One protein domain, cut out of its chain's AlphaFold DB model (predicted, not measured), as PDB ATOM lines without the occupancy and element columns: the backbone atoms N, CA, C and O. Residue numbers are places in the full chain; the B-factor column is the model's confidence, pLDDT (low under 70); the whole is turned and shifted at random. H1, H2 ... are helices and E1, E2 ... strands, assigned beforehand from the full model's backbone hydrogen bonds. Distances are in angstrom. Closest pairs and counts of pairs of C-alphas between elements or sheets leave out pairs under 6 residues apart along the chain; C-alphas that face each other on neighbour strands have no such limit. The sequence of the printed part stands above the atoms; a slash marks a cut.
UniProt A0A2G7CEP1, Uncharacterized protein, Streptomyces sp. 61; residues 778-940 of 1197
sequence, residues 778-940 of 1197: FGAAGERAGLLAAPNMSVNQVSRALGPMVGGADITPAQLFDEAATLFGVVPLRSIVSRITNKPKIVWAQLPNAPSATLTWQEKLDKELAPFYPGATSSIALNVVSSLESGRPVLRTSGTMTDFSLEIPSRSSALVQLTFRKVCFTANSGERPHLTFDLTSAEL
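What this domain is: This is residues 778 to 940 of the 1197 residues of an uncharacterized protein of Streptomyces sp. 61 (UniProt A0A2G7CEP1). A broad antiparallel sheet of six strands, E3 to E8, makes a long slab whose strands E5 to E8 bend sharply toward one end. Over one of its faces and past its E3 edge lies the first part, with the short helices H1, H2 and H3, the small hairpin E1 and E2, and loops; the other face bears no named helix. The printed part has 163 residues with three named helices and eight named strands, in the order H1 E1 E2 H2 H3 E3 E4 E5 E6 E7 E8. The class is mostly strand, and the whole is compact, with a radius of gyration of the C-alphas of 16.8 A and spans of 56 by 38 by 25 A.

Where its parts are: Find C-alpha 782 at (51.560, 38.041, 150.027), where H1 begins; it ends at 785. E1 follows at residues 793 to 799, 15.5 A long, then E2 at 803 to 805. H2 is residues 813 to 816 and H3 is 829 to 832. From C-alpha 841 at (41.504, 24.190, 157.045), E3 runs to 845, 12.6 A. Next come E4, 852 to 860, 27.0 A; E5, 868 to 885, 38.0 A; E6, 888 to 904, 41.3 A; E7, 912 to 924, 31.8 A; and E8, 930 to 940, 26.9 A, ending at (38.622, 63.626, 164.471).

How they stand to each other: Look first at the sheet E3 - E4 - E5 - E6 - E7 - E8, a meander, each strand the antiparallel neighbour of the one before. It is twisted, with edge strands E3 and E8. Check N 843 and O 854 at 2.9 A for E3 and E4, N 855 and O 880 at 2.8 A for E4 and E5, N 879 and O 894 at 2.8 A for E5 and E6, N 897 and O 919 at 2.8 A for E6 and E7, and N 920 and O 932 at 2.8 A for E7 and E8. E5 bends by 108 degrees at residue 872, E6 by 84 at 899, E7 by 77 at 917 and E8 by 75 at 936. H1 only grazes the sheet, with residues 784 to 785; the C-alphas of Ala 785 and Leu 891 are 6.4 A apart. In the hairpin E1 and E2, N 799 and O 803 are 2.9 A apart. The closest C-alphas of E2 and E3 are Gly 803 and Ile 842, 5.2 A. H2 touches H3, closest at the C-alphas of Pro 813 and Arg 830, 4.8 A; H2 is not on the sheet, and H3 only just is not, with 4 pairs of C-alphas within 10 A. H1, H2 and H3 are too short for an O i to N i+4 pair; each has its one O i to N i+3 pair within range.

The domain as a whole: The two farthest C-alphas, Pro 848 and Ser 909, are 57.4 A apart. The printed part has no cut. The link H2 to H3 is long, residues 817 to 828; residues 822 to 823 there pair antiparallel with 789 to 790 and with 827 to 828. Mean pLDDT of the printed part is 82.1; 23 residues are under 70, among them 779 to 789 and 926 to 929.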
ATOM      1  N   PHE A 778      52.562  33.015 154.720       78.06
ATOM      2  CA  PHE A 778      51.601  33.654 153.828       78.06
ATOM      3  C   PHE A 778      51.952  35.123 153.540       78.06
ATOM      4  O   PHE A 778      51.466  35.675 152.554       78.06
ATOM      5  N   GLY A 779      52.801  35.749 154.363       69.31
ATOM      6  CA  GLY A 779      53.283  37.122 154.205       69.31
ATOM      7  C   GLY A 779      54.293  37.263 153.067       69.31
ATOM      8  O   GLY A 779      54.102  38.106 152.192       69.31
ATOM      9  N   ALA A 780      55.305  36.392 153.005       65.56
ATOM     10  CA  ALA A 780      56.241  36.327 151.873       65.56
ATOM     11  C   ALA A 780      55.547  35.894 150.567       65.56
ATOM     12  O   ALA A 780      55.913  36.330 149.475       65.56
ATOM     13  N   ALA A 781      54.493  35.078 150.672       61.78
ATOM     14  CA  ALA A 781      53.599  34.773 149.557       61.78
ATOM     15  C   ALA A 781      52.617  35.921 149.233       61.78
ATOM     16  O   ALA A 781      51.930  35.867 148.212       61.78
ATOM     17  N   GLY A 782      52.545  36.960 150.069       54.50
ATOM     18  CA  GLY A 782      51.560  38.041 150.027       54.50
ATOM     19  C   GLY A 782      51.591  38.885 148.753       54.50
ATOM     20  O   GLY A 782      50.528  39.307 148.302       54.50
ATOM     21  N   GLU A 783      52.748  39.036 148.094       53.34
ATOM     22  CA  GLU A 783      52.813  39.649 146.752       53.34
ATOM     23  C   GLU A 783      52.067  38.821 145.689       53.34
ATOM     24  O   GLU A 783      51.571  39.375 144.711       53.34
ATOM     25  N   ARG A 784      51.927  37.499 145.888       52.09
ATOM     26  CA  ARG A 784      51.153  36.597 145.012       52.09
ATOM     27  C   ARG A 784      49.710  36.392 145.476       52.09
ATOM     28  O   ARG A 784      48.852  36.109 144.644       52.09
ATOM     29  N   ALA A 785      49.451  36.489 146.782       51.62
ATOM     30  CA  ALA A 785      48.160  36.162 147.389       51.62
ATOM     31  C   ALA A 785      47.254  37.383 147.655       51.62
ATOM     32  O   ALA A 785      46.058  37.194 147.876       51.62
ATOM     33  N   GLY A 786      47.792  38.613 147.639       55.56
ATOM     34  CA  GLY A 786      47.028  39.861 147.796       55.56
ATOM     35  C   GLY A 786      46.245  39.958 149.110       55.56
ATOM     36  O   GLY A 786      45.148  40.515 149.150       55.56
ATOM     37  N   LEU A 787      46.777  39.348 150.172       61.00
ATOM     38  CA  LEU A 787      46.110  39.210 151.460       61.00
ATOM     39  C   LEU A 787      46.246  40.483 152.311       61.00
ATOM     40  O   LEU A 787      47.344  40.998 152.495       61.00
ATOM     41  N   LEU A 788      45.136  40.942 152.897       63.84
ATOM     42  CA  LEU A 788      45.103  42.055 153.863       63.84
ATOM     43  C   LEU A 788      45.567  41.645 155.282       63.84
ATOM     44  O   LEU A 788      45.904  42.489 156.116       63.84
ATOM     45  N   ALA A 789      45.598  40.339 155.544       67.94
ATOM     46  CA  ALA A 789      46.167  39.726 156.735       67.94
ATOM     47  C   ALA A 789      47.147  38.629 156.307       67.94
ATOM     48  O   ALA A 789      46.821  37.841 155.425       67.94
ATOM     49  N   ALA A 790      48.312  38.545 156.943       77.06
ATOM     50  CA  ALA A 790      49.254  37.448 156.746       77.06
ATOM     51  C   ALA A 790      49.090  36.460 157.912       77.06
ATOM     52  O   ALA A 790      49.714  36.660 158.954       77.06
ATOM     53  N   PRO A 791      48.239  35.418 157.809       83.06
ATOM     54  CA  PRO A 791      48.055  34.435 158.874       83.06
ATOM     55  C   PRO A 791      49.227  33.447 158.894       83.06
ATOM     56  O   PRO A 791      49.036  32.240 158.749       83.06
ATOM     57  N   ASN A 792      50.451  33.961 159.034       87.44
ATOM     58  CA  ASN A 792      51.643  33.138 159.146       87.44
ATOM     59  C   ASN A 792      51.456  32.180 160.320       87.44
ATOM     60  O   ASN A 792      51.125  32.602 161.427       87.44
ATOM     61  N   MET A 793      51.608  30.886 160.065       89.19
ATOM     62  CA  MET A 793      51.267  29.848 161.038       89.19
ATOM     63  C   MET A 793      52.361  28.799 161.135       89.19
ATOM     64  O   MET A 793      53.120  28.602 160.192       89.19
ATOM     65  N   SER A 794      52.446  28.115 162.270       89.06
ATOM     66  CA  SER A 794      53.435  27.062 162.503       89.06
ATOM     67  C   SER A 794      52.723  25.739 162.747       89.06
ATOM     68  O   SER A 794      52.126  25.566 163.801       89.06
ATOM     69  N   VAL A 795      52.744  24.817 161.783       92.00
ATOM     70  CA  VAL A 795      52.027  23.530 161.871       92.00
ATOM     71  C   VAL A 795      52.942  22.413 162.372       92.00
ATOM     72  O   VAL A 795      54.139  22.407 162.082       92.00
ATOM     73  N   ASN A 796      52.388  21.459 163.124       93.06
ATOM     74  CA  ASN A 796      53.129  20.323 163.687       93.06
ATOM     75  C   ASN A 796      52.428  18.967 163.513       93.06
ATOM     76  O   ASN A 796      52.959  17.956 163.958       93.06
ATOM     77  N   GLN A 797      51.253  18.928 162.888       94.81
ATOM     78  CA  GLN A 797      50.509  17.702 162.616       94.81
ATOM     79  C   GLN A 797      49.835  17.763 161.248       94.81
ATOM     80  O   GLN A 797      49.604  18.845 160.700       94.81
ATOM     81  N   VAL A 798      49.465  16.597 160.719       94.88
ATOM     82  CA  VAL A 798      48.591  16.472 159.547       94.88
ATOM     83  C   VAL A 798      47.331  15.707 159.939       94.88
ATOM     84  O   VAL A 798      47.383  14.554 160.378       94.88
ATOM     85  N   SER A 799      46.190  16.367 159.763       94.56
ATOM     86  CA  SER A 799      44.857  15.794 159.928       94.56
ATOM     87  C   SER A 799      44.243  15.451 158.577       94.56
ATOM     88  O   SER A 799      44.410  16.188 157.605       94.56
ATOM     89  N   ARG A 800      43.461  14.372 158.527       92.44
ATOM     90  CA  ARG A 800      42.704  13.981 157.328       92.44
ATOM     91  C   ARG A 800      41.678  15.038 156.912       92.44
ATOM     92  O   ARG A 800      41.500  15.288 155.725       92.44
ATOM     93  N   ALA A 801      40.997  15.655 157.880       91.62
ATOM     94  CA  ALA A 801      39.905  16.596 157.622       91.62
ATOM     95  C   ALA A 801      40.378  18.048 157.440       91.62
ATOM     96  O   ALA A 801      39.765  18.808 156.683       91.62
ATOM     97  N   LEU A 802      41.445  18.443 158.146       92.56
ATOM     98  CA  LEU A 802      41.945  19.823 158.173       92.56
ATOM     99  C   LEU A 802      43.237  20.034 157.372       92.56
ATOM    100  O   LEU A 802      43.573  21.181 157.081       92.56
ATOM    101  N   GLY A 803      43.940  18.960 157.003       93.19
ATOM    102  CA  GLY A 803      45.285  19.024 156.440       93.19
ATOM    103  C   GLY A 803      46.332  19.425 157.487       93.19
ATOM    104  O   GLY A 803      46.204  19.037 158.652       93.19
ATOM    105  N   PRO A 804      47.392  20.162 157.102       93.75
ATOM    106  CA  PRO A 804      48.408  20.645 158.036       93.75
ATOM    107  C   PRO A 804      47.805  21.558 159.108       93.75
ATOM    108  O   PRO A 804      47.154  22.552 158.790       93.75
ATOM    109  N   MET A 805      48.037  21.232 160.378       92.69
ATOM    110  CA  MET A 805      47.437  21.928 161.515       92.69
ATOM    111  C   MET A 805      48.345  21.925 162.749       92.69
ATOM    112  O   MET A 805      49.396  21.281 162.785       92.69
ATOM    113  N   VAL A 806      47.911  22.646 163.783       90.81
ATOM    114  CA  VAL A 806      48.482  22.560 165.131       90.81
ATOM    115  C   VAL A 806      47.675  21.572 165.968       90.81
ATOM    116  O   VAL A 806      46.448  21.672 166.047       90.81
ATOM    117  N   GLY A 807      48.357  20.602 166.572       83.25
ATOM    118  CA  GLY A 807      47.752  19.587 167.435       83.25
ATOM    119  C   GLY A 807      47.230  20.123 168.769       83.25
ATOM    120  O   GLY A 807      47.687  21.150 169.261       83.25
ATOM    121  N   GLY A 808      46.284  19.396 169.374       79.31
ATOM    122  CA  GLY A 808      45.715  19.703 170.695       79.31
ATOM    123  C   GLY A 808      44.285  20.257 170.650       79.31
ATOM    124  O   GLY A 808      43.862  20.846 169.654       79.31
ATOM    125  N   ALA A 809      43.517  20.032 171.721       72.56
ATOM    126  CA  ALA A 809      42.140  20.526 171.839       72.56
ATOM    127  C   ALA A 809      42.091  22.033 172.155       72.56
ATOM    128  O   ALA A 809      41.280  22.748 171.574       72.56
ATOM    129  N   ASP A 810      43.009  22.517 173.000       81.06
ATOM    130  CA  ASP A 810      43.088  23.908 173.457       81.06
ATOM    131  C   ASP A 810      44.371  24.581 172.958       81.06
ATOM    132  O   ASP A 810      45.387  24.630 173.652       81.06
ATOM    133  N   ILE A 811      44.337  25.079 171.724       88.00
ATOM    134  CA  ILE A 811      45.485  25.749 171.100       88.00
ATOM    135  C   ILE A 811      45.471  27.227 171.471       88.00
ATOM    136  O   ILE A 811      44.458  27.914 171.311       88.00
ATOM    137  N   THR A 812      46.612  27.739 171.927       90.25
ATOM    138  CA  THR A 812      46.763  29.174 172.183       90.25
ATOM    139  C   THR A 812      47.095  29.933 170.890       90.25
ATOM    140  O   THR A 812      47.760  29.392 170.003       90.25
ATOM    141  N   PRO A 813      46.712  31.215 170.766       90.88
ATOM    142  CA  PRO A 813      47.067  32.036 169.606       90.88
ATOM    143  C   PRO A 813      48.574  32.071 169.303       90.88
ATOM    144  O   PRO A 813      48.962  32.073 168.139       90.88
ATOM    145  N   ALA A 814      49.425  32.026 170.335       89.31
ATOM    146  CA  ALA A 814      50.882  31.994 170.190       89.31
ATOM    147  C   ALA A 814      51.426  30.654 169.654       89.31
ATOM    148  O   ALA A 814      52.521  30.622 169.103       89.31
ATOM    149  N   GLN A 815      50.686  29.551 169.820       89.19
ATOM    150  CA  GLN A 815      51.038  28.254 169.234       89.19
ATOM    151  C   GLN A 815      50.643  28.160 167.757       89.19
ATOM    152  O   GLN A 815      51.315  27.459 167.007       89.19
ATOM    153  N   LEU A 816      49.563  28.839 167.347       90.38
ATOM    154  CA  LEU A 816      49.093  28.833 165.961       90.38
ATOM    155  C   LEU A 816      49.838  29.847 165.088       90.38
ATOM    156  O   LEU A 816      50.350  29.475 164.034       90.38
ATOM    157  N   PHE A 817      49.866  31.114 165.504       90.69
ATOM    158  CA  PHE A 817      50.367  32.222 164.693       90.69
ATOM    159  C   PHE A 817      51.842  32.491 164.945       90.69
ATOM    160  O   PHE A 817      52.267  32.570 166.095       90.69
ATOM    161  N   ASP A 818      52.602  32.729 163.882       85.81
ATOM    162  CA  ASP A 818      53.982  33.215 163.932       85.81
ATOM    163  C   ASP A 818      54.070  34.675 164.445       85.81
ATOM    164  O   ASP A 818      53.052  35.355 164.602       85.81
ATOM    165  N   GLU A 819      55.268  35.164 164.780       82.62
ATOM    166  CA  GLU A 819      55.471  36.560 165.201       82.62
ATOM    167  C   GLU A 819      55.200  37.543 164.065       82.62
ATOM    168  O   GLU A 819      54.661  38.624 164.305       82.62
ATOM    169  N   ALA A 820      55.499  37.144 162.828       81.56
ATOM    170  CA  ALA A 820      55.224  37.926 161.630       81.56
ATOM    171  C   ALA A 820      53.751  37.863 161.186       81.56
ATOM    172  O   ALA A 820      53.389  38.467 160.176       81.56
ATOM    173  N   ALA A 821      52.886  37.144 161.911       86.62
ATOM    174  CA  ALA A 821      51.477  37.032 161.567       86.62
ATOM    175  C   ALA A 821      50.718  38.317 161.929       86.62
ATOM    176  O   ALA A 821      50.346  38.523 163.089       86.62
ATOM    177  N   THR A 822      50.486  39.192 160.951       82.75
ATOM    178  CA  THR A 822      49.912  40.524 161.185       82.75
ATOM    179  C   THR A 822      48.651  40.797 160.367       82.75
ATOM    180  O   THR A 822      48.445  40.292 159.262       82.75
ATOM    181  N   LEU A 823      47.794  41.639 160.933       80.31
ATOM    182  CA  LEU A 823      46.651  42.284 160.307       80.31
ATOM    183  C   LEU A 823      47.043  43.728 159.959       80.31
ATOM    184  O   LEU A 823      47.643  44.427 160.781       80.31
ATOM    185  N   PHE A 824      46.738  44.169 158.733       72.69
ATOM    186  CA  PHE A 824      47.169  45.474 158.200       72.69
ATOM    187  C   PHE A 824      48.689  45.709 158.268       72.69
ATOM    188  O   PHE A 824      49.149  46.847 158.322       72.69
ATOM    189  N   GLY A 825      49.487  44.641 158.340       68.69
ATOM    190  CA  GLY A 825      50.939  44.711 158.495       68.69
ATOM    191  C   GLY A 825      51.444  45.077 159.897       68.69
ATOM    192  O   GLY A 825      52.550  44.698 160.264       68.69
ATOM    193  N   VAL A 826      50.641  45.758 160.718       71.62
ATOM    194  CA  VAL A 826      51.111  46.338 161.992       71.62
ATOM    195  C   VAL A 826      50.495  45.717 163.245       71.62
ATOM    196  O   VAL A 826      51.055  45.885 164.326       71.62
ATOM    197  N   VAL A 827      49.372  44.999 163.140       82.12
ATOM    198  CA  VAL A 827      48.651  44.442 164.301       82.12
ATOM    199  C   VAL A 827      48.895  42.930 164.399       82.12
ATOM    200  O   VAL A 827      48.373  42.193 163.568       82.12
ATOM    201  N   PRO A 828      49.652  42.417 165.387       88.19
ATOM    202  CA  PRO A 828      49.912  40.981 165.505       88.19
ATOM    203  C   PRO A 828      48.635  40.174 165.789       88.19
ATOM    204  O   PRO A 828      47.966  40.401 166.800       88.19
ATOM    205  N   LEU A 829      48.332  39.179 164.948       89.38
ATOM    206  CA  LEU A 829      47.141  38.322 165.067       89.38
ATOM    207  C   LEU A 829      47.103  37.573 166.405       89.38
ATOM    208  O   LEU A 829      46.066  37.525 167.065       89.38
ATOM    209  N   ARG A 830      48.262  37.081 166.867       91.25
ATOM    210  CA  ARG A 830      48.421  36.421 168.178       91.25
ATOM    211  C   ARG A 830      48.018  37.287 169.379       91.25
ATOM    212  O   ARG A 830      47.822  36.754 170.466       91.25
ATOM    213  N   SER A 831      47.922  38.604 169.197       90.81
ATOM    214  CA  SER A 831      47.642  39.563 170.268       90.81
ATOM    215  C   SER A 831      46.209  40.093 170.264       90.81
ATOM    216  O   SER A 831      45.824  40.711 171.255       90.81
ATOM    217  N   ILE A 832      45.431  39.841 169.203       91.56
ATOM    218  CA  ILE A 832      44.034  40.303 169.057       91.56
ATOM    219  C   ILE A 832      42.995  39.172 169.095       91.56
ATOM    220  O   ILE A 832      41.794  39.432 169.118       91.56
ATOM    221  N   VAL A 833      43.455  37.922 169.140       91.38
ATOM    222  CA  VAL A 833      42.627  36.732 169.366       91.38
ATOM    223  C   VAL A 833      42.890  36.231 170.784       91.38
ATOM    224  O   VAL A 833      44.048  36.030 171.149       91.38
ATOM    225  N   SER A 834      41.853  36.038 171.601       88.69
ATOM    226  CA  SER A 834      41.997  35.506 172.965       88.69
ATOM    227  C   SER A 834      42.131  33.978 172.990       88.69
ATOM    228  O   SER A 834      42.966  33.435 173.716       88.69
ATOM    229  N   ARG A 835      41.345  33.283 172.160       89.75
ATOM    230  CA  ARG A 835      41.291  31.821 172.037       89.75
ATOM    231  C   ARG A 835      41.017  31.434 170.588       89.75
ATOM    232  O   ARG A 835      40.186  32.056 169.939       89.75
ATOM    233  N   ILE A 836      41.676  30.380 170.110       90.38
ATOM    234  CA  ILE A 836      41.384  29.802 168.795       90.38
ATOM    235  C   ILE A 836      40.094  28.982 168.894       90.38
ATOM    236  O   ILE A 836      40.049  28.003 169.640       90.38
ATOM    237  N   THR A 837      39.056  29.376 168.157       88.44
ATOM    238  CA  THR A 837      37.782  28.641 168.092       88.44
ATOM    239  C   THR A 837      37.662  27.809 166.824       88.44
ATOM    240  O   THR A 837      37.100  26.716 166.878       88.44
ATOM    241  N   ASN A 838      38.258  28.256 165.711       88.56
ATOM    242  CA  ASN A 838      38.298  27.480 164.472       88.56
ATOM    243  C   ASN A 838      39.730  27.369 163.947       88.56
ATOM    244  O   ASN A 838      40.403  28.357 163.647       88.56
ATOM    245  N   LYS A 839      40.189  26.130 163.773       89.69
ATOM    246  CA  LYS A 839      41.496  25.858 163.174       89.69
ATOM    247  C   LYS A 839      41.446  26.124 161.661       89.69
ATOM    248  O   LYS A 839      40.450  25.760 161.030       89.69
ATOM    249  N   PRO A 840      42.496  26.711 161.060       91.00
ATOM    250  CA  PRO A 840      42.595  26.831 159.609       91.00
ATOM    251  C   PRO A 840      42.475  25.462 158.933       91.00
ATOM    252  O   PRO A 840      43.105  24.495 159.359       91.00
ATOM    253  N   LYS A 841      41.672  25.386 157.872       93.69
ATOM    254  CA  LYS A 841      41.504  24.190 157.045       93.69
ATOM    255  C   LYS A 841      42.274  24.378 155.745       93.69
ATOM    256  O   LYS A 841      41.914  25.251 154.958       93.69
ATOM    257  N   ILE A 842      43.307  23.566 155.518       93.06
ATOM    258  CA  ILE A 842      44.150  23.588 154.315       93.06
ATOM    259  C   ILE A 842      44.029  22.235 153.620       93.06
ATOM    260  O   ILE A 842      44.677  21.267 154.007       93.06
ATOM    261  N   VAL A 843      43.204  22.154 152.581       92.25
ATOM    262  CA  VAL A 843      42.892  20.884 151.910       92.25
ATOM    263  C   VAL A 843      43.385  20.847 150.473       92.25
ATOM    264  O   VAL A 843      43.440  21.862 149.777       92.25
ATOM    265  N   TRP A 844      43.730  19.637 150.041       90.06
ATOM    266  CA  TRP A 844      44.112  19.312 148.676       90.06
ATOM    267  C   TRP A 844      42.989  18.540 147.987       90.06
ATOM    268  O   TRP A 844      42.490  17.559 148.538       90.06
ATOM    269  N   ALA A 845      42.618  18.950 146.776       85.25
ATOM    270  CA  ALA A 845      41.687  18.224 145.923       85.25
ATOM    271  C   ALA A 845      42.380  17.850 144.608       85.25
ATOM    272  O   ALA A 845      42.704  18.709 143.787       85.25
ATOM    273  N   GLN A 846      42.593  16.549 144.404       72.38
ATOM    274  CA  GLN A 846      43.198  16.011 143.190       72.38
ATOM    275  C   GLN A 846      42.116  15.823 142.117       72.38
ATOM    276  O   GLN A 846      41.490  14.771 142.026       72.38
ATOM    277  N   LEU A 847      41.851  16.872 141.333       73.06
ATOM    278  CA  LEU A 847      40.934  16.810 140.191       73.06
ATOM    279  C   LEU A 847      41.706  16.402 138.921       73.06
ATOM    280  O   LEU A 847      42.832  16.873 138.750       73.06
ATOM    281  N   PRO A 848      41.118  15.601 138.004       61.91
ATOM    282  CA  PRO A 848      41.823  14.968 136.880       61.91
ATOM    283  C   PRO A 848      42.680  15.892 135.999       61.91
ATOM    284  O   PRO A 848      43.663  15.424 135.445       61.91
ATOM    285  N   ASN A 849      42.352  17.188 135.903       63.22
ATOM    286  CA  ASN A 849      43.081  18.167 135.083       63.22
ATOM    287  C   ASN A 849      43.347  19.514 135.789       63.22
ATOM    288  O   ASN A 849      43.835  20.447 135.158       63.22
ATOM    289  N   ALA A 850      42.992  19.651 137.070       73.00
ATOM    290  CA  ALA A 850      43.062  20.934 137.775       73.00
ATOM    291  C   ALA A 850      43.173  20.733 139.294       73.00
ATOM    292  O   ALA A 850      42.210  21.007 140.015       73.00
ATOM    293  N   PRO A 851      44.308  20.219 139.808       84.38
ATOM    294  CA  PRO A 851      44.506  20.133 141.243       84.38
ATOM    295  C   PRO A 851      44.280  21.497 141.898       84.38
ATOM    296  O   PRO A 851      44.710  22.543 141.395       84.38
ATOM    297  N   SER A 852      43.553  21.456 143.011       88.81
ATOM    298  CA  SER A 852      43.122  22.641 143.730       88.81
ATOM    299  C   SER A 852      43.580  22.568 145.175       88.81
ATOM    300  O   SER A 852      43.409  21.548 145.847       88.81
ATOM    301  N   ALA A 853      44.118  23.678 145.665       91.62
ATOM    302  CA  ALA A 853      44.437  23.873 147.070       91.62
ATOM    303  C   ALA A 853      43.496  24.924 147.656       91.62
ATOM    304  O   ALA A 853      43.344  25.999 147.073       91.62
ATOM    305  N   THR A 854      42.894  24.631 148.805       92.31
ATOM    306  CA  THR A 854      41.961  25.551 149.467       92.31
ATOM    307  C   THR A 854      42.380  25.782 150.910       92.31
ATOM    308  O   THR A 854      42.507  24.825 151.671       92.31
ATOM    309  N   LEU A 855      42.557  27.050 151.285       92.12
ATOM    310  CA  LEU A 855      42.669  27.515 152.666       92.12
ATOM    311  C   LEU A 855      41.357  28.199 153.055       92.12
ATOM    312  O   LEU A 855      40.975  29.193 152.439       92.12
ATOM    313  N   THR A 856      40.713  27.723 154.116       93.06
ATOM    314  CA  THR A 856      39.553  28.382 154.727       93.06
ATOM    315  C   THR A 856      39.806  28.580 156.213       93.06
ATOM    316  O   THR A 856      40.177  27.642 156.921       93.06
ATOM    317  N   TRP A 857      39.604  29.799 156.699       92.25
ATOM    318  CA  TRP A 857      39.773  30.135 158.106       92.25
ATOM    319  C   TRP A 857      38.794  31.233 158.516       92.25
ATOM    320  O   TRP A 857      38.596  32.194 157.780       92.25
ATOM    321  N   GLN A 858      38.175  31.092 159.685       92.44
ATOM    322  CA  GLN A 858      37.289  32.099 160.254       92.44
ATOM    323  C   GLN A 858      37.532  32.183 161.755       92.44
ATOM    324  O   GLN A 858      37.466  31.167 162.433       92.44
ATOM    325  N   GLU A 859      37.776  33.368 162.295       92.81
ATOM    326  CA  GLU A 859      38.070  33.517 163.720       92.81
ATOM    327  C   GLU A 859      37.484  34.800 164.289       92.81
ATOM    328  O   GLU A 859      37.347  35.812 163.591       92.81
ATOM    329  N   LYS A 860      37.125  34.749 165.572       92.50
ATOM    330  CA  LYS A 860      36.667  35.924 166.308       92.50
ATOM    331  C   LYS A 860      37.871  36.776 166.718       92.50
ATOM    332  O   LYS A 860      38.870  36.254 167.204       92.50
ATOM    333  N   LEU A 861      37.758  38.092 166.549       92.44
ATOM    334  CA  LEU A 861      38.741  39.059 167.036       92.44
ATOM    335  C   LEU A 861      38.141  39.722 168.277       92.44
ATOM    336  O   LEU A 861      37.125  40.394 168.173       92.44
ATOM    337  N   ASP A 862      38.693  39.489 169.460       91.50
ATOM    338  CA  ASP A 862      38.035  39.861 170.723       91.50
ATOM    339  C   ASP A 862      38.954  40.536 171.741       91.50
ATOM    340  O   ASP A 862      38.494  40.961 172.801       91.50
ATOM    341  N   LYS A 863      40.240  40.682 171.416       92.25
ATOM    342  CA  LYS A 863      41.210  41.367 172.262       92.25
ATOM    343  C   LYS A 863      41.631  42.694 171.639       92.25
ATOM    344  O   LYS A 863      42.037  42.764 170.481       92.25
ATOM    345  N   GLU A 864      41.533  43.754 172.433       89.94
ATOM    346  CA  GLU A 864      41.919  45.104 172.028       89.94
ATOM    347  C   GLU A 864      43.446  45.248 171.979       89.94
ATOM    348  O   GLU A 864      44.150  44.867 172.920       89.94
ATOM    349  N   LEU A 865      43.965  45.839 170.901       87.19
ATOM    350  CA  LEU A 865      45.376  46.197 170.777       87.19
ATOM    351  C   LEU A 865      45.520  47.414 169.870       87.19
ATOM    352  O   LEU A 865      45.267  47.320 168.674       87.19
ATOM    353  N   ALA A 866      46.000  48.532 170.415       77.75
ATOM    354  CA  ALA A 866      46.171  49.766 169.651       77.75
ATOM    355  C   ALA A 866      46.971  49.543 168.342       77.75
ATOM    356  O   ALA A 866      48.025  48.904 168.384       77.75
ATOM    357  N   PRO A 867      46.516  50.083 167.193       77.00
ATOM    358  CA  PRO A 867      45.343  50.951 167.014       77.00
ATOM    359  C   PRO A 867      44.012  50.209 166.749       77.00
ATOM    360  O   PRO A 867      43.029  50.861 166.416       77.00
ATOM    361  N   PHE A 868      43.959  48.878 166.854       86.81
ATOM    362  CA  PHE A 868      42.797  48.035 166.547       86.81
ATOM    363  C   PHE A 868      41.917  47.733 167.769       86.81
ATOM    364  O   PHE A 868      42.383  47.235 168.798       86.81
ATOM    365  N   TYR A 869      40.615  47.968 167.619       89.94
ATOM    366  CA  TYR A 869      39.625  47.741 168.665       89.94
ATOM    367  C   TYR A 869      38.412  46.983 168.093       89.94
ATOM    368  O   TYR A 869      37.674  47.542 167.277       89.94
ATOM    369  N   PRO A 870      38.199  45.707 168.468       92.94
ATOM    370  CA  PRO A 870      37.071  44.919 167.980       92.94
ATOM    371  C   PRO A 870      35.733  45.365 168.590       92.94
ATOM    372  O   PRO A 870      35.645  45.677 169.777       92.94
ATOM    373  N   GLY A 871      34.672  45.345 167.783       91.06
ATOM    374  CA  GLY A 871      33.284  45.391 168.243       91.06
ATOM    375  C   GLY A 871      32.778  44.022 168.718       91.06
ATOM    376  O   GLY A 871      33.484  43.013 168.672       91.06
ATOM    377  N   ALA A 872      31.525  43.960 169.177       88.38
ATOM    378  CA  ALA A 872      30.946  42.747 169.770       88.38
ATOM    379  C   ALA A 872      30.873  41.553 168.794       88.38
ATOM    380  O   ALA A 872      30.927  40.393 169.220       88.38
ATOM    381  N   THR A 873      30.759  41.837 167.495       91.56
ATOM    382  CA  THR A 873      30.652  40.859 166.399       91.56
ATOM    383  C   THR A 873      31.901  40.831 165.512       91.56
ATOM    384  O   THR A 873      31.850  40.370 164.366       91.56
ATOM    385  N   SER A 874      33.035  41.323 166.025       93.62
ATOM    386  CA  SER A 874      34.265  41.394 165.247       93.62
ATOM    387  C   SER A 874      34.802  40.010 164.898       93.62
ATOM    388  O   SER A 874      34.996  39.145 165.757       93.62
ATOM    389  N   SER A 875      35.025  39.784 163.608       92.75
ATOM    390  CA  SER A 875      35.532  38.516 163.092       92.75
ATOM    391  C   SER A 875      36.314  38.730 161.808       92.75
ATOM    392  O   SER A 875      36.084  39.706 161.090       92.75
ATOM    393  N   ILE A 876      37.214  37.798 161.520       91.12
ATOM    394  CA  ILE A 876      37.909  37.685 160.244       91.12
ATOM    395  C   ILE A 876      37.523  36.366 159.581       91.12
ATOM    396  O   ILE A 876      37.502  35.323 160.228       91.12
ATOM    397  N   ALA A 877      37.219  36.410 158.291       91.75
ATOM    398  CA  ALA A 877      37.010  35.245 157.445       91.75
ATOM    399  C   ALA A 877      37.943  35.339 156.237       91.75
ATOM    400  O   ALA A 877      38.000  36.374 155.571       91.75
ATOM    401  N   LEU A 878      38.658  34.259 155.954       89.19
ATOM    402  CA  LEU A 878      39.616  34.134 154.871       89.19
ATOM    403  C   LEU A 878      39.322  32.871 154.064       89.19
ATOM    404  O   LEU A 878      39.195  31.778 154.617       89.19
ATOM    405  N   ASN A 879      39.266  33.024 152.747       90.81
ATOM    406  CA  ASN A 879      39.149  31.926 151.804       90.81
ATOM    407  C   ASN A 879      40.108  32.147 150.629       90.81
ATOM    408  O   ASN A 879      39.968  33.121 149.883       90.81
ATOM    409  N   VAL A 880      41.069  31.243 150.467       88.69
ATOM    410  CA  VAL A 880      42.042  31.243 149.369       88.69
ATOM    411  C   VAL A 880      41.878  29.950 148.597       88.69
ATOM    412  O   VAL A 880      42.063  28.868 149.149       88.69
ATOM    413  N   VAL A 881      41.553  30.066 147.318       89.62
ATOM    414  CA  VAL A 881      41.451  28.937 146.394       89.62
ATOM    415  C   VAL A 881      42.536  29.106 145.348       89.62
ATOM    416  O   VAL A 881      42.622  30.144 144.699       89.62
ATOM    417  N   SER A 882      43.374  28.094 145.181       87.75
ATOM    418  CA  SER A 882      44.344  28.031 144.096       87.75
ATOM    419  C   SER A 882      43.950  26.920 143.142       87.75
ATOM    420  O   SER A 882      43.818  25.776 143.568       87.75
ATOM    421  N   SER A 883      43.807  27.249 141.862       84.31
ATOM    422  CA  SER A 883      43.538  26.306 140.773       84.31
ATOM    423  C   SER A 883      44.652  26.376 139.734       84.31
ATOM    424  O   SER A 883      45.185  27.452 139.472       84.31
ATOM    425  N   LEU A 884      45.014  25.249 139.117       79.44
ATOM    426  CA  LEU A 884      45.923  25.275 137.968       79.44
ATOM    427  C   LEU A 884      45.177  25.728 136.706       79.44
ATOM    428  O   LEU A 884      44.281  25.033 136.234       79.44
ATOM    429  N   GLU A 885      45.591  26.853 136.125       77.00
ATOM    430  CA  GLU A 885      45.159  27.309 134.798       77.00
ATOM    431  C   GLU A 885      46.381  27.282 133.861       77.00
ATOM    432  O   GLU A 885      47.418  27.881 134.147       77.00
ATOM    433  N   SER A 886      46.310  26.534 132.752       74.81
ATOM    434  CA  SER A 886      47.429  26.356 131.798       74.81
ATOM    435  C   SER A 886      48.764  25.923 132.440       74.81
ATOM    436  O   SER A 886      49.840  26.358 132.031       74.81
ATOM    437  N   GLY A 887      48.705  25.083 133.480       70.50
ATOM    438  CA  GLY A 887      49.886  24.569 134.189       70.50
ATOM    439  C   GLY A 887      50.512  25.534 135.205       70.50
ATOM    440  O   GLY A 887      51.526  25.190 135.811       70.50
ATOM    441  N   ARG A 888      49.924  26.718 135.430       71.81
ATOM    442  CA  ARG A 888      50.365  27.673 136.459       71.81
ATOM    443  C   ARG A 888      49.297  27.825 137.550       71.81
ATOM    444  O   ARG A 888      48.111  27.854 137.228       71.81
ATOM    445  N   PRO A 889      49.684  27.921 138.833       73.25
ATOM    446  CA  PRO A 889      48.731  28.145 139.913       73.25
ATOM    447  C   PRO A 889      48.188  29.574 139.860       73.25
ATOM    448  O   PRO A 889      48.941  30.540 139.986       73.25
ATOM    449  N   VAL A 890      46.874  29.692 139.689       82.94
ATOM    450  CA  VAL A 890      46.117  30.940 139.782       82.94
ATOM    451  C   VAL A 890      45.424  30.968 141.136       82.94
ATOM    452  O   VAL A 890      44.596  30.116 141.450       82.94
ATOM    453  N   LEU A 891      45.791  31.956 141.949       83.06
ATOM    454  CA  LEU A 891      45.213  32.194 143.266       83.06
ATOM    455  C   LEU A 891      44.015  33.138 143.161       83.06
ATOM    456  O   LEU A 891      44.097  34.188 142.521       83.06
ATOM    457  N   ARG A 892      42.928  32.769 143.837       86.31
ATOM    458  CA  ARG A 892      41.759  33.603 144.110       86.31
ATOM    459  C   ARG A 892      41.592  33.703 145.614       86.31
ATOM    460  O   ARG A 892      41.241  32.739 146.293       86.31
ATOM    461  N   THR A 893      41.850  34.891 146.120       84.56
ATOM    462  CA  THR A 893      41.779  35.220 147.534       84.56
ATOM    463  C   THR A 893      40.546  36.068 147.782       84.56
ATOM    464  O   THR A 893      40.304  37.048 147.081       84.56
ATOM    465  N   SER A 894      39.798  35.731 148.823       87.38
ATOM    466  CA  SER A 894      38.726  36.562 149.357       87.38
ATOM    467  C   SER A 894      38.816  36.590 150.874       87.38
ATOM    468  O   SER A 894      39.065  35.564 151.510       87.38
ATOM    469  N   GLY A 895      38.600  37.751 151.469       86.62
ATOM    470  CA  GLY A 895      38.462  37.840 152.908       86.62
ATOM    471  C   GLY A 895      37.550  38.971 153.331       86.62
ATOM    472  O   GLY A 895      37.298  39.926 152.596       86.62
ATOM    473  N   THR A 896      36.981  38.807 154.513       89.81
ATOM    474  CA  THR A 896      36.022  39.731 155.105       89.81
ATOM    475  C   THR A 896      36.376  39.935 156.564       89.81
ATOM    476  O   THR A 896      36.599  38.967 157.283       89.81
ATOM    477  N   MET A 897      36.386  41.187 157.001       89.62
ATOM    478  CA  MET A 897      36.488  41.554 158.405       89.62
ATOM    479  C   MET A 897      35.302  42.423 158.801       89.62
ATOM    480  O   MET A 897      34.884  43.283 158.024       89.62
ATOM    481  N   THR A 898      34.745  42.194 159.984       92.88
ATOM    482  CA  THR A 898      33.531  42.876 160.451       92.88
ATOM    483  C   THR A 898      33.761  43.625 161.752       92.88
ATOM    484  O   THR A 898      34.619  43.241 162.541       92.88
ATOM    485  N   ASP A 899      32.963  44.675 161.957       92.69
ATOM    486  CA  ASP A 899      32.710  45.317 163.253       92.69
ATOM    487  C   ASP A 899      33.982  45.636 164.056       92.69
ATOM    488  O   ASP A 899      34.302  44.964 165.032       92.69
ATOM    489  N   PHE A 900      34.753  46.633 163.621       91.25
ATOM    490  CA  PHE A 900      35.957  47.079 164.330       91.25
ATOM    491  C   PHE A 900      36.182  48.583 164.158       91.25
ATOM    492  O   PHE A 900      35.753  49.182 163.168       91.25
ATOM    493  N   SER A 901      36.896  49.198 165.099       87.75
ATOM    494  CA  SER A 901      37.399  50.563 164.972       87.75
ATOM    495  C   SER A 901      38.925  50.602 164.935       87.75
ATOM    496  O   SER A 901      39.621  49.804 165.566       87.75
ATOM    497  N   LEU A 902      39.452  51.552 164.163       80.25
ATOM    498  CA  LEU A 902      40.850  51.960 164.201       80.25
ATOM    499  C   LEU A 902      40.928  53.320 164.891       80.25
ATOM    500  O   LEU A 902      40.455  54.319 164.348       80.25
ATOM    501  N   GLU A 903      41.509  53.356 166.087       81.62
ATOM    502  CA  GLU A 903      41.672  54.575 166.886       81.62
ATOM    503  C   GLU A 903      43.162  54.912 166.970       81.62
ATOM    504  O   GLU A 903      43.937  54.264 167.677       81.62
ATOM    505  N   ILE A 904      43.575  55.910 166.189       72.31
ATOM    506  CA  ILE A 904      44.979  56.204 165.891       72.31
ATOM    507  C   ILE A 904      45.416  57.454 166.667       72.31
ATOM    508  O   ILE A 904      44.742  58.480 166.561       72.31
ATOM    509  N   PRO A 905      46.557  57.436 167.383       61.38
ATOM    510  CA  PRO A 905      47.486  56.307 167.509       61.38
ATOM    511  C   PRO A 905      47.034  55.244 168.526       61.38
ATOM    512  O   PRO A 905      47.407  54.082 168.391       61.38
ATOM    513  N   SER A 906      46.240  55.626 169.527       72.69
ATOM    514  CA  SER A 906      45.631  54.729 170.515       72.69
ATOM    515  C   SER A 906      44.362  55.357 171.090       72.69
ATOM    516  O   SER A 906      44.253  56.580 171.116       72.69
ATOM    517  N   ARG A 907      43.436  54.560 171.632       78.25
ATOM    518  CA  ARG A 907      42.159  55.023 172.215       78.25
ATOM    519  C   ARG A 907      42.291  56.173 173.223       78.25
ATOM    520  O   ARG A 907      41.494  57.104 173.201       78.25
ATOM    521  N   SER A 908      43.316  56.162 174.078       76.25
ATOM    522  CA  SER A 908      43.526  57.215 175.090       76.25
ATOM    523  C   SER A 908      44.023  58.548 174.519       76.25
ATOM    524  O   SER A 908      43.904  59.580 175.176       76.25
ATOM    525  N   SER A 909      44.585  58.540 173.310       70.88
ATOM    526  CA  SER A 909      45.184  59.713 172.662       70.88
ATOM    527  C   SER A 909      44.729  59.882 171.211       70.88
ATOM    528  O   SER A 909      45.388  60.570 170.430       70.88
ATOM    529  N   ALA A 910      43.607  59.250 170.852       70.00
ATOM    530  CA  ALA A 910      43.166  59.117 169.477       70.00
ATOM    531  C   ALA A 910      42.965  60.501 168.858       70.00
ATOM    532  O   ALA A 910      42.259  61.356 169.394       70.00
ATOM    533  N   LEU A 911      43.611  60.707 167.720       67.56
ATOM    534  CA  LEU A 911      43.468  61.878 166.870       67.56
ATOM    535  C   LEU A 911      42.450  61.608 165.764       67.56
ATOM    536  O   LEU A 911      41.724  62.515 165.365       67.56
ATOM    537  N   VAL A 912      42.376  60.358 165.301       67.75
ATOM    538  CA  VAL A 912      41.428  59.904 164.282       67.75
ATOM    539  C   VAL A 912      40.830  58.570 164.706       67.75
ATOM    540  O   VAL A 912      41.557  57.654 165.088       67.75
ATOM    541  N   GLN A 913      39.508  58.470 164.618       78.25
ATOM    542  CA  GLN A 913      38.751  57.240 164.802       78.25
ATOM    543  C   GLN A 913      38.030  56.891 163.500       78.25
ATOM    544  O   GLN A 913      37.236  57.683 162.990       78.25
ATOM    545  N   LEU A 914      38.288  55.692 162.985       76.31
ATOM    546  CA  LEU A 914      37.597  55.118 161.832       76.31
ATOM    547  C   LEU A 914      36.813  53.895 162.300       76.31
ATOM    548  O   LEU A 914      37.413  52.951 162.806       76.31
ATOM    549  N   THR A 915      35.493  53.901 162.137       84.50
ATOM    550  CA  THR A 915      34.627  52.789 162.555       84.50
ATOM    551  C   THR A 915      34.125  52.042 161.331       84.50
ATOM    552  O   THR A 915      33.413  52.616 160.507       84.50
ATOM    553  N   PHE A 916      34.463  50.760 161.217       84.81
ATOM    554  CA  PHE A 916      34.115  49.910 160.083       84.81
ATOM    555  C   PHE A 916      33.030  48.911 160.469       84.81
ATOM    556  O   PHE A 916      33.188  48.132 161.410       84.81
ATOM    557  N   ARG A 917      31.949  48.870 159.686       89.62
ATOM    558  CA  ARG A 917      30.984  47.768 159.748       89.62
ATOM    559  C   ARG A 917      31.549  46.531 159.058       89.62
ATOM    560  O   ARG A 917      31.419  45.423 159.577       89.62
ATOM    561  N   LYS A 918      32.163  46.711 157.885       88.06
ATOM    562  CA  LYS A 918      32.696  45.614 157.072       88.06
ATOM    563  C   LYS A 918      33.849  46.085 156.194       88.06
ATOM    564  O   LYS A 918      33.774  47.148 155.592       88.06
ATOM    565  N   VAL A 919      34.880  45.263 156.055       83.06
ATOM    566  CA  VAL A 919      35.916  45.398 155.027       83.06
ATOM    567  C   VAL A 919      35.992  44.081 154.272       83.06
ATOM    568  O   VAL A 919      36.228  43.039 154.877       83.06
ATOM    569  N   CYS A 920      35.781  44.117 152.960       83.56
ATOM    570  CA  CYS A 920      35.997  42.983 152.069       83.56
ATOM    571  C   CYS A 920      37.221  43.249 151.202       83.56
ATOM    572  O   CYS A 920      37.408  44.359 150.697       83.56
ATOM    573  N   PHE A 921      38.007  42.211 150.969       78.25
ATOM    574  CA  PHE A 921      39.086  42.244 149.999       78.25
ATOM    575  C   PHE A 921      39.014  41.020 149.096       78.25
ATOM    576  O   PHE A 921      38.674  39.919 149.537       78.25
ATOM    577  N   THR A 922      39.333  41.227 147.828       79.69
ATOM    578  CA  THR A 922      39.446  40.177 146.820       79.69
ATOM    579  C   THR A 922      40.705  40.409 146.007       79.69
ATOM    580  O   THR A 922      40.943  41.528 145.553       79.69
ATOM    581  N   ALA A 923      41.498  39.368 145.799       75.81
ATOM    582  CA  ALA A 923      42.701  39.438 144.983       75.81
ATOM    583  C   ALA A 923      42.786  38.215 144.071       75.81
ATOM    584  O   ALA A 923      42.659  37.082 144.535       75.81
ATOM    585  N   ASN A 924      43.009  38.458 142.782       78.00
ATOM    586  CA  ASN A 924      43.311  37.423 141.803       78.00
ATOM    587  C   ASN A 924      44.783  37.532 141.402       78.00
ATOM    588  O   ASN A 924      45.349  38.625 141.363       78.00
ATOM    589  N   SER A 925      45.405  36.400 141.089       71.38
ATOM    590  CA  SER A 925      46.798  36.377 140.640       71.38
ATOM    591  C   SER A 925      47.001  37.247 139.393       71.38
ATOM    592  O   SER A 925      46.297  37.088 138.401       71.38
ATOM    593  N   GLY A 926      47.965  38.171 139.448       64.94
ATOM    594  CA  GLY A 926      48.281  39.092 138.348       64.94
ATOM    595  C   GLY A 926      47.379  40.329 138.249       64.94
ATOM    596  O   GLY A 926      47.691  41.237 137.479       64.94
ATOM    597  N   GLU A 927      46.314  40.414 139.048       69.81
ATOM    598  CA  GLU A 927      45.442  41.588 139.130       69.81
ATOM    599  C   GLU A 927      45.769  42.435 140.366       69.81
ATOM    600  O   GLU A 927      46.324  41.961 141.360       69.81
ATOM    601  N   ARG A 928      45.410  43.724 140.325       64.06
ATOM    602  CA  ARG A 928      45.506  44.572 141.519       64.06
ATOM    603  C   ARG A 928      44.417  44.155 142.519       64.06
ATOM    604  O   ARG A 928      43.268  44.020 142.104       64.06
ATOM    605  N   PRO A 929      44.733  44.006 143.819       67.44
ATOM    606  CA  PRO A 929      43.731  43.706 144.837       67.44
ATOM    607  C   PRO A 929      42.588  44.726 144.830       67.44
ATOM    608  O   PRO A 929      42.814  45.938 144.801       67.44
ATOM    609  N   HIS A 930      41.358  44.228 144.896       71.81
ATOM    610  CA  HIS A 930      40.156  45.034 145.056       71.81
ATOM    611  C   HIS A 930      39.745  45.049 146.528       71.81
ATOM    612  O   HIS A 930      39.564  44.002 147.148       71.81
ATOM    613  N   LEU A 931      39.586  46.249 147.082       70.62
ATOM    614  CA  LEU A 931      39.174  46.472 148.461       70.62
ATOM    615  C   LEU A 931      37.867  47.269 148.477       70.62
ATOM    616  O   LEU A 931      37.785  48.335 147.869       70.62
ATOM    617  N   THR A 932      36.868  46.785 149.209       75.69
ATOM    618  CA  THR A 932      35.614  47.507 149.457       75.69
ATOM    619  C   THR A 932      35.368  47.583 150.955       75.69
ATOM    620  O   THR A 932      35.477  46.572 151.645       75.69
ATOM    621  N   PHE A 933      35.002  48.750 151.466       74.75
ATOM    622  CA  PHE A 933      34.733  48.957 152.886       74.75
ATOM    623  C   PHE A 933      33.391  49.656 153.085       74.75
ATOM    624  O   PHE A 933      32.988  50.503 152.293       74.75
ATOM    625  N   ASP A 934      32.724  49.281 154.168       81.50
ATOM    626  CA  ASP A 934      31.522  49.896 154.707       81.50
ATOM    627  C   ASP A 934      31.928  50.626 155.992       81.50
ATOM    628  O   ASP A 934      32.147  50.011 157.046       81.50
ATOM    629  N   LEU A 935      32.151  51.933 155.854       75.00
ATOM    630  CA  LEU A 935      32.601  52.807 156.927       75.00
ATOM    631  C   LEU A 935      31.392  53.467 157.590       75.00
ATOM    632  O   LEU A 935      30.678  54.246 156.963       75.00
ATOM    633  N   THR A 936      31.213  53.199 158.878       81.31
ATOM    634  CA  THR A 936      30.122  53.757 159.683       81.31
ATOM    635  C   THR A 936      30.388  55.216 160.046       81.31
ATOM    636  O   THR A 936      29.488  56.048 159.964       81.31
ATOM    637  N   SER A 937      31.617  55.539 160.466       76.12
ATOM    638  CA  SER A 937      32.013  56.907 160.819       76.12
ATOM    639  C   SER A 937      33.521  57.139 160.670       76.12
ATOM    640  O   SER A 937      34.325  56.221 160.841       76.12
ATOM    641  N   ALA A 938      33.897  58.384 160.363       69.31
ATOM    642  CA  ALA A 938      35.268  58.888 160.420       69.31
ATOM    643  C   ALA A 938      35.286  60.189 161.229       69.31
ATOM    644  O   ALA A 938      34.754  61.206 160.784       69.31
ATOM    645  N   GLU A 939      35.884  60.154 162.416       71.75
ATOM    646  CA  GLU A 939      35.856  61.260 163.372       71.75
ATOM    647  C   GLU A 939      37.266  61.717 163.742       71.75
ATOM    648  O   GLU A 939      38.156  60.904 164.000       71.75
ATOM    649  N   LEU A 940      37.454  63.036 163.826       68.62
ATOM    650  CA  LEU A 940      38.622  63.626 164.471       68.62
ATOM    651  C   LEU A 940      38.384  63.653 165.985       68.62
ATOM    652  O   LEU A 940      37.370  64.170 166.460       68.62
TER     653      LEU A 940